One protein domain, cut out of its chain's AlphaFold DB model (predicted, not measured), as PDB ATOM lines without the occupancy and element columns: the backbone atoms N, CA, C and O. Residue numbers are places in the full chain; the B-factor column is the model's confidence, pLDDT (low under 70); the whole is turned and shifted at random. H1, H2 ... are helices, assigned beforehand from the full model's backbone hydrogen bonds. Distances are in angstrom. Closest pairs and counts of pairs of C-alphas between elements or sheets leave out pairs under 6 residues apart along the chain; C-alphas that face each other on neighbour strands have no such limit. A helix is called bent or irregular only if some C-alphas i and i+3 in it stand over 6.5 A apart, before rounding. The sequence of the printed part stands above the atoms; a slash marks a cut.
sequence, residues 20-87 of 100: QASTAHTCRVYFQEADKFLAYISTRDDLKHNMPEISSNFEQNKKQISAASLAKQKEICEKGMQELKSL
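AT A GLANCE: This is residues 20 to 87 of the 100 residues of an uncharacterized protein of Proteus hauseri (UniProt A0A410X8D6). Three helices make an elongated up-and-down bundle, each running against the one before, with H3 folded back beside H1 and H2 farther from both; residues 44 to 49 stick out at one end. The printed part has 68 residues with three named helices, H1, H2, H3, and no named strand: all helix. It is compact, with a radius of gyration of the C-alphas of 12.6 A, and only just elongated, spanning 39 by 20 by 15 A.

HOW THE PARTS SIT: H1, residues 20 to 42, touches H3, residues 70 to 87, the same way at a shallow tilt of 29 degrees; the closest C-alphas, of Thr 23 and Lys 74, are 5.0 A apart. H2, residues 48 to 67, forms a hairpin with H1, opposite ways at 7 degrees, closest at C-alphas 42 and 48, 5.6 A. H2 and H3, also a hairpin, touch with residues 65 to 66 and 72 to 76 alone, closest at C-alphas 65 and 73, 5.5 A. Every O i to N i+4 pair is within hydrogen-bond range in H1 and H3, and 14 of 16 in irregular H2, where C-alphas 49 and 52 are 7.3 A apart.

IN THESE COORDINATES: H1 begins at C-alpha 20 (40.699, -36.135, 39.820) and is 32.3 A long, H2 29.4 A, and H3 25.2 A, ending at C-alpha 87 (19.510, -20.357, 47.740).

THE WHOLE: The farthest C-alphas, of Gln 20 and Asp 45, are 39.6 A apart. Both links are tight, the printed part has no cut, and no printed residue is under pLDDT 70.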
ATOM      1  N   GLN A  20      41.226 -36.810  41.004       82.56
ATOM      2  CA  GLN A  20      40.699 -36.135  39.820       82.56
ATOM      3  C   GLN A  20      39.274 -36.588  39.475       82.56
ATOM      4  O   GLN A  20      38.414 -35.742  39.233       82.56
ATOM      5  N   ALA A  21      39.000 -37.896  39.513       86.06
ATOM      6  CA  ALA A  21      37.662 -38.435  39.278       86.06
ATOM      7  C   ALA A  21      36.654 -37.941  40.327       86.06
ATOM      8  O   ALA A  21      35.551 -37.523  39.973       86.06
ATOM      9  N   SER A  22      37.044 -37.926  41.610       89.00
ATOM     10  CA  SER A  22      36.180 -37.423  42.684       89.00
ATOM     11  C   SER A  22      35.874 -35.930  42.523       89.00
ATOM     12  O   SER A  22      34.715 -35.534  42.598       89.00
ATOM     13  N   THR A  23      36.887 -35.110  42.220       91.81
ATOM     14  CA  THR A  23      36.730 -33.669  41.988       91.81
ATOM     15  C   THR A  23      35.826 -33.403  40.788       91.81
ATOM     16  O   THR A  23      34.890 -32.610  40.890       91.81
ATOM     17  N   ALA A  24      36.065 -34.090  39.667       92.75
ATOM     18  CA  ALA A  24      35.253 -33.951  38.464       92.75
ATOM     19  C   ALA A  24      33.787 -34.316  38.734       92.75
ATOM     20  O   ALA A  24      32.886 -33.606  38.292       92.75
ATOM     21  N   HIS A  25      33.540 -35.384  39.500       94.38
ATOM     22  CA  HIS A  25      32.189 -35.764  39.893       94.38
ATOM     23  C   HIS A  25      31.515 -34.685  40.751       94.38
ATOM     24  O   HIS A  25      30.417 -34.247  40.407       94.38
ATOM     25  N   THR A  26      32.179 -34.220  41.813       95.81
ATOM     26  CA  THR A  26      31.658 -33.179  42.710       95.81
ATOM     27  C   THR A  26      31.304 -31.902  41.950       95.81
ATOM     28  O   THR A  26      30.191 -31.394  42.084       95.81
ATOM     29  N   CYS A  27      32.208 -31.398  41.105       97.31
ATOM     30  CA  CYS A  27      31.944 -30.183  40.335       97.31
ATOM     31  C   CYS A  27      30.867 -30.373  39.268       97.31
ATOM     32  O   CYS A  27      30.057 -29.474  39.057       97.31
ATOM     33  N   ARG A  28      30.794 -31.551  38.635       96.50
ATOM     34  CA  ARG A  28      29.716 -31.860  37.689       96.50
ATOM     35  C   ARG A  28      28.349 -31.809  38.366       96.50
ATOM     36  O   ARG A  28      27.440 -31.206  37.810       96.50
ATOM     37  N   VAL A  29      28.209 -32.424  39.544       97.25
ATOM     38  CA  VAL A  29      26.953 -32.388  40.311       97.25
ATOM     39  C   VAL A  29      26.601 -30.948  40.682       97.25
ATOM     40  O   VAL A  29      25.478 -30.523  40.423       97.25
ATOM     41  N   TYR A  30      27.566 -30.174  41.187       97.81
ATOM     42  CA  TYR A  30      27.359 -28.761  41.505       97.81
ATOM     43  C   TYR A  30      26.836 -27.949  40.321       97.81
ATOM     44  O   TYR A  30      25.799 -27.296  40.432       97.81
ATOM     45  N   PHE A  31      27.511 -28.018  39.175       97.50
ATOM     46  CA  PHE A  31      27.094 -27.255  38.005       97.50
ATOM     47  C   PHE A  31      25.725 -27.692  37.484       97.50
ATOM     48  O   PHE A  31      24.931 -26.832  37.125       97.50
ATOM     49  N   GLN A  32      25.410 -28.990  37.514       97.25
ATOM     50  CA  GLN A  32      24.093 -29.488  37.113       97.25
ATOM     51  C   GLN A  32      22.966 -28.968  38.010       97.25
ATOM     52  O   GLN A  32      21.926 -28.557  37.503       97.25
ATOM     53  N   GLU A  33      23.148 -28.980  39.330       96.81
ATOM     54  CA  GLU A  33      22.129 -28.467  40.253       96.81
ATOM     55  C   GLU A  33      21.994 -26.944  40.162       96.81
ATOM     56  O   GLU A  33      20.884 -26.413  40.198       96.81
ATOM     57  N   ALA A  34      23.103 -26.229  39.986       96.81
ATOM     58  CA  ALA A  34      23.072 -24.787  39.799       96.81
ATOM     59  C   ALA A  34      22.411 -24.395  38.466       96.81
ATOM     60  O   ALA A  34      21.607 -23.467  38.449       96.81
ATOM     61  N   ASP A  35      22.653 -25.134  37.377       96.19
ATOM     62  CA  ASP A  35      21.959 -24.932  36.098       96.19
ATOM     63  C   ASP A  35      20.439 -25.138  36.250       96.19
ATOM     64  O   ASP A  35      19.653 -24.343  35.731       96.19
ATOM     65  N   LYS A  36      19.999 -26.154  37.010       95.81
ATOM     66  CA  LYS A  36      18.570 -26.358  37.321       95.81
ATOM     67  C   LYS A  36      17.987 -25.195  38.120       95.81
ATOM     68  O   LYS A  36      16.889 -24.733  37.811       95.81
ATOM     69  N   PHE A  37      18.708 -24.722  39.134       95.50
ATOM     70  CA  PHE A  37      18.285 -23.575  39.931       95.50
ATOM     71  C   PHE A  37      18.160 -22.317  39.071       95.50
ATOM     72  O   PHE A  37      17.120 -21.666  39.118       95.50
ATOM     73  N   LEU A  38      19.164 -22.016  38.240       95.44
ATOM     74  CA  LEU A  38      19.136 -20.894  37.301       95.44
ATOM     75  C   LEU A  38      17.968 -20.991  36.326       95.44
ATOM     76  O   LEU A  38      17.265 -20.003  36.118       95.44
ATOM     77  N   ALA A  39      17.721 -22.179  35.770       94.69
ATOM     78  CA  ALA A  39      16.573 -22.416  34.908       94.69
ATOM     79  C   ALA A  39      15.259 -22.112  35.640       94.69
ATOM     80  O   ALA A  39      14.416 -21.405  35.095       94.69
ATOM     81  N   TYR A  40      15.106 -22.559  36.889       94.38
ATOM     82  CA  TYR A  40      13.923 -22.256  37.691       94.38
ATOM     83  C   TYR A  40      13.783 -20.757  37.993       94.38
ATOM     84  O   TYR A  40      12.741 -20.169  37.720       94.38
ATOM     85  N   ILE A  41      14.817 -20.097  38.523       94.00
ATOM     86  CA  ILE A  41      14.700 -18.672  38.867       94.00
ATOM     87  C   ILE A  41      14.541 -17.786  37.626       94.00
ATOM     88  O   ILE A  41      13.986 -16.697  37.732       94.00
ATOM     89  N   SER A  42      14.929 -18.264  36.436       94.31
ATOM     90  CA  SER A  42      14.676 -17.555  35.179       94.31
ATOM     91  C   SER A  42      13.191 -17.434  34.826       94.31
ATOM     92  O   SER A  42      12.806 -16.514  34.101       94.31
ATOM     93  N   THR A  43      12.346 -18.324  35.359       93.31
ATOM     94  CA  THR A  43      10.892 -18.266  35.165       93.31
ATOM     95  C   THR A  43      10.199 -17.368  36.185       93.31
ATOM     96  O   THR A  43       8.981 -17.227  36.136       93.31
ATOM     97  N   ARG A  44      10.939 -16.790  37.140       92.25
ATOM     98  CA  ARG A  44      10.387 -15.897  38.155       92.25
ATOM     99  C   ARG A  44      10.377 -14.455  37.665       92.25
ATOM    100  O   ARG A  44      11.430 -13.875  37.400       92.25
ATOM    101  N   ASP A  45       9.194 -13.855  37.617       93.19
ATOM    102  CA  ASP A  45       9.021 -12.482  37.131       93.19
ATOM    103  C   ASP A  45       9.810 -11.452  37.951       93.19
ATOM    104  O   ASP A  45      10.369 -10.515  37.383       93.19
ATOM    105  N   ASP A  46       9.936 -11.657  39.266       92.31
ATOM    106  CA  ASP A  46      10.660 -10.753  40.167       92.31
ATOM    107  C   ASP A  46      12.189 -10.798  39.997       92.31
ATOM    108  O   ASP A  46      12.884  -9.866  40.400       92.31
ATOM    109  N   LEU A  47      12.721 -11.850  39.366       91.25
ATOM    110  CA  LEU A  47      14.159 -12.030  39.146       91.25
ATOM    111  C   LEU A  47      14.567 -11.906  37.675       91.25
ATOM    112  O   LEU A  47      15.748 -11.710  37.387       91.25
ATOM    113  N   LYS A  48      13.611 -11.956  36.743       90.69
ATOM    114  CA  LYS A  48      13.846 -11.985  35.292       90.69
ATOM    115  C   LYS A  48      14.759 -10.868  34.785       90.69
ATOM    116  O   LYS A  48      15.600 -11.119  33.926       90.69
ATOM    117  N   HIS A  49      14.625  -9.656  35.325       93.81
ATOM    118  CA  HIS A  49      15.459  -8.516  34.929       93.81
ATOM    119  C   HIS A  49      16.943  -8.709  35.286       93.81
ATOM    120  O   HIS A  49      17.814  -8.270  34.541       93.81
ATOM    121  N   ASN A  50      17.227  -9.421  36.378       94.25
ATOM    122  CA  ASN A  50      18.583  -9.656  36.878       94.25
ATOM    123  C   ASN A  50      19.228 -10.914  36.268       94.25
ATOM    124  O   ASN A  50      20.433 -11.126  36.401       94.25
ATOM    125  N   MET A  51      18.453 -11.760  35.578       95.06
ATOM    126  CA  MET A  51      18.938 -13.031  35.030       95.06
ATOM    127  C   MET A  51      20.139 -12.930  34.083       95.06
ATOM    128  O   MET A  51      20.986 -13.826  34.160       95.06
ATOM    129  N   PRO A  52      20.268 -11.908  33.210       95.81
ATOM    130  CA  PRO A  52      21.455 -11.774  32.369       95.81
ATOM    131  C   PRO A  52      22.743 -11.660  33.192       95.81
ATOM    132  O   PRO A  52      23.717 -12.357  32.912       95.81
ATOM    133  N   GLU A  53      22.728 -10.841  34.246       96.88
ATOM    134  CA  GLU A  53      23.876 -10.661  35.137       96.88
ATOM    135  C   GLU A  53      24.146 -11.929  35.952       96.88
ATOM    136  O   GLU A  53      25.275 -12.421  35.971       96.88
ATOM    137  N   ILE A  54      23.106 -12.516  36.553       94.94
ATOM    138  CA  ILE A  54      23.221 -13.749  37.344       94.94
ATOM    139  C   ILE A  54      23.833 -14.881  36.501       94.94
ATOM    140  O   ILE A  54      24.760 -15.560  36.949       94.94
ATOM    141  N   SER A  55      23.359 -15.061  35.266       94.69
ATOM    142  CA  SER A  55      23.851 -16.110  34.362       94.69
ATOM    143  C   SER A  55      25.293 -15.848  33.928       94.69
ATOM    144  O   SER A  55      26.116 -16.764  33.939       94.69
ATOM    145  N   SER A  56      25.628 -14.596  33.596       96.69
ATOM    146  CA  SER A  56      26.995 -14.202  33.236       96.69
ATOM    147  C   SER A  56      27.973 -14.454  34.386       96.69
ATOM    148  O   SER A  56      29.037 -15.041  34.178       96.69
ATOM    149  N   ASN A  57      27.595 -14.079  35.611       95.94
ATOM    150  CA  ASN A  57      28.403 -14.300  36.809       95.94
ATOM    151  C   ASN A  57      28.615 -15.794  37.070       95.94
ATOM    152  O   ASN A  57      29.727 -16.216  37.390       95.94
ATOM    153  N   PHE A  58      27.582 -16.615  36.884       95.94
ATOM    154  CA  PHE A  58      27.708 -18.057  37.060       95.94
ATOM    155  C   PHE A  58      28.636 -18.702  36.019       95.94
ATOM    156  O   PHE A  58      29.518 -19.482  36.380       95.94
ATOM    157  N   GLU A  59      28.516 -18.330  34.744       95.88
ATOM    158  CA  GLU A  59      29.413 -18.817  33.688       95.88
ATOM    159  C   GLU A  59      30.863 -18.362  33.898       95.88
ATOM    160  O   GLU A  59      31.810 -19.125  33.679       95.88
ATOM    161  N   GLN A  60      31.070 -17.137  34.384       96.81
ATOM    162  CA  GLN A  60      32.396 -16.677  34.786       96.81
ATOM    163  C   GLN A  60      32.948 -17.501  35.959       96.81
ATOM    164  O   GLN A  60      34.104 -17.931  35.912       96.81
ATOM    165  N   ASN A  61      32.127 -17.788  36.972       95.25
ATOM    166  CA  ASN A  61      32.522 -18.620  38.106       95.25
ATOM    167  C   ASN A  61      32.894 -20.044  37.666       95.25
ATOM    168  O   ASN A  61      33.917 -20.563  38.115       95.25
ATOM    169  N   LYS A  62      32.154 -20.665  36.733       95.69
ATOM    170  CA  LYS A  62      32.526 -21.973  36.151       95.69
ATOM    171  C   LYS A  62      33.929 -21.948  35.547       95.69
ATOM    172  O   LYS A  62      34.723 -22.865  35.787       95.69
ATOM    173  N   LYS A  63      34.257 -20.898  34.785       96.25
ATOM    174  CA  LYS A  63      35.587 -20.726  34.170       96.25
ATOM    175  C   LYS A  63      36.679 -20.580  35.228       96.25
ATOM    176  O   LYS A  63      37.712 -21.234  35.122       96.25
ATOM    177  N   GLN A  64      36.438 -19.774  36.262       96.38
ATOM    178  CA  GLN A  64      37.390 -19.576  37.358       96.38
ATOM    179  C   GLN A  64      37.631 -20.862  38.156       96.38
ATOM    180  O   GLN A  64      38.779 -21.196  38.442       96.38
ATOM    181  N   ILE A  65      36.572 -21.620  38.458       95.69
ATOM    182  CA  ILE A  65      36.678 -22.925  39.122       95.69
ATOM    183  C   ILE A  65      37.512 -23.871  38.262       95.69
ATOM    184  O   ILE A  65      38.482 -24.444  38.748       95.69
ATOM    185  N   SER A  66      37.193 -23.983  36.972       93.00
ATOM    186  CA  SER A  66      37.887 -24.896  36.052       93.00
ATOM    187  C   SER A  66      39.378 -24.573  35.885       93.00
ATOM    188  O   SER A  66      40.171 -25.472  35.617       93.00
ATOM    189  N   ALA A  67      39.769 -23.309  36.068       95.56
ATOM    190  CA  ALA A  67      41.162 -22.864  36.027       95.56
ATOM    191  C   ALA A  67      41.925 -23.063  37.356       95.56
ATOM    192  O   ALA A  67      43.145 -22.903  37.390       95.56
ATOM    193  N   ALA A  68      41.239 -23.394  38.455       95.56
ATOM    194  CA  ALA A  68      41.860 -23.597  39.762       95.56
ATOM    195  C   ALA A  68      42.535 -24.979  39.881       95.56
ATOM    196  O   ALA A  68      42.327 -25.879  39.066       95.56
ATOM    197  N   SER A  69      43.326 -25.186  40.937       94.56
ATOM    198  CA  SER A  69      43.894 -26.508  41.242       94.56
ATOM    199  C   SER A  69      42.800 -27.532  41.582       94.56
ATOM    200  O   SER A  69      41.742 -27.163  42.084       94.56
ATOM    201  N   LEU A  70      43.058 -28.831  41.386       91.88
ATOM    202  CA  LEU A  70      42.073 -29.895  41.665       91.88
ATOM    203  C   LEU A  70      41.555 -29.892  43.113       91.88
ATOM    204  O   LEU A  70      40.372 -30.134  43.350       91.88
ATOM    205  N   ALA A  71      42.432 -29.610  44.079       90.31
ATOM    206  CA  ALA A  71      42.037 -29.493  45.481       90.31
ATOM    207  C   ALA A  71      41.093 -28.301  45.687       90.31
ATOM    208  O   ALA A  71      40.077 -28.422  46.372       90.31
ATOM    209  N   LYS A  72      41.392 -27.167  45.039       95.56
ATOM    210  CA  LYS A  72      40.580 -25.958  45.162       95.56
ATOM    211  C   LYS A  72      39.250 -26.071  44.422       95.56
ATOM    212  O   LYS A  72      38.240 -25.621  44.947       95.56
ATOM    213  N   GLN A  73      39.236 -26.720  43.258       96.94
ATOM    214  CA  GLN A  73      38.016 -27.068  42.528       96.94
ATOM    215  C   GLN A  73      37.036 -27.811  43.433       96.94
ATOM    216  O   GLN A  73      35.900 -27.373  43.596       96.94
ATOM    217  N   LYS A  74      37.497 -28.893  44.074       95.31
ATOM    218  CA  LYS A  74      36.658 -29.707  44.957       95.31
ATOM    219  C   LYS A  74      36.092 -28.888  46.116       95.31
ATOM    220  O   LYS A  74      34.883 -28.899  46.313       95.31
ATOM    221  N   GLU A  75      36.942 -28.131  46.811       96.50
ATOM    222  CA  GLU A  75      36.524 -27.271  47.925       96.50
ATOM    223  C   GLU A  75      35.466 -26.239  47.494       96.50
ATOM    224  O   GLU A  75      34.472 -26.043  48.192       96.50
ATOM    225  N   ILE A  76      35.659 -25.583  46.341       97.69
ATOM    226  CA  ILE A  76      34.705 -24.585  45.836       97.69
ATOM    227  C   ILE A  76      33.378 -25.249  45.464       97.69
ATOM    228  O   ILE A  76      32.330 -24.733  45.830       97.69
ATOM    229  N   CYS A  77      33.399 -26.387  44.770       97.94
ATOM    230  CA  CYS A  77      32.176 -27.076  44.358       97.94
ATOM    231  C   CYS A  77      31.394 -27.652  45.556       97.94
ATOM    232  O   CYS A  77      30.167 -27.626  45.548       97.94
ATOM    233  N   GLU A  78      32.073 -28.117  46.612       97.44
ATOM    234  CA  GLU A  78      31.424 -28.550  47.864       97.44
ATOM    235  C   GLU A  78      30.753 -27.381  48.595       97.44
ATOM    236  O   GLU A  78      29.590 -27.490  48.988       97.44
ATOM    237  N   LYS A  79      31.446 -26.243  48.731       97.12
ATOM    238  CA  LYS A  79      30.870 -25.024  49.324       97.12
ATOM    239  C   LYS A  79      29.729 -24.463  48.478       97.12
ATOM    240  O   LYS A  79      28.667 -24.161  49.012       97.12
ATOM    241  N   GLY A  80      29.909 -24.423  47.160       97.00
ATOM    242  CA  GLY A  80      28.888 -23.988  46.212       97.00
ATOM    243  C   GLY A  80      27.614 -24.826  46.307       97.00
ATOM    244  O   GLY A  80      26.520 -24.277  46.244       97.00
ATOM    245  N   MET A  81      27.722 -26.135  46.552       97.75
ATOM    246  CA  MET A  81      26.551 -26.979  46.817       97.75
ATOM    247  C   MET A  81      25.808 -26.603  48.103       97.75
ATOM    248  O   MET A  81      24.579 -26.661  48.135       97.75
ATOM    249  N   GLN A  82      26.523 -26.227  49.163       97.12
ATOM    250  CA  GLN A  82      25.903 -25.791  50.418       97.12
ATOM    251  C   GLN A  82      25.181 -24.452  50.239       97.12
ATOM    252  O   GLN A  82      24.026 -24.317  50.636       97.12
ATOM    253  N   GLU A  83      25.827 -23.494  49.578       96.31
ATOM    254  CA  GLU A  83      25.240 -22.191  49.255       96.31
ATOM    255  C   GLU A  83      24.019 -22.339  48.339       96.31
ATOM    256  O   GLU A  83      22.969 -21.752  48.599       96.31
ATOM    257  N   LEU A  84      24.113 -23.188  47.312       96.12
ATOM    258  CA  LEU A  84      23.010 -23.482  46.402       96.12
ATOM    259  C   LEU A  84      21.808 -24.094  47.128       96.12
ATOM    260  O   LEU A  84      20.664 -23.815  46.767       96.12
ATOM    261  N   LYS A  85      22.038 -24.916  48.159       94.81
ATOM    262  CA  LYS A  85      20.955 -25.437  48.996       94.81
ATOM    263  C   LYS A  85      20.227 -24.300  49.719       94.81
ATOM    264  O   LYS A  85      19.004 -24.230  49.640       94.81
ATOM    265  N   SER A  86      20.958 -23.379  50.345       95.00
ATOM    266  CA  SER A  86      20.358 -22.208  51.000       95.00
ATOM    267  C   SER A  86      19.638 -21.286  50.010       95.00
ATOM    268  O   SER A  86      18.557 -20.781  50.304       95.00
ATOM    269  N   LEU A  87      20.183 -21.106  48.804       93.81
ATOM    270  CA  LEU A  87      19.510 -20.357  47.740       93.81
ATOM    271  C   LEU A  87      18.221 -21.045  47.282       93.81
ATOM    272  O   LEU A  87      17.223 -20.364  47.062       93.81
TER     273      LEU A  87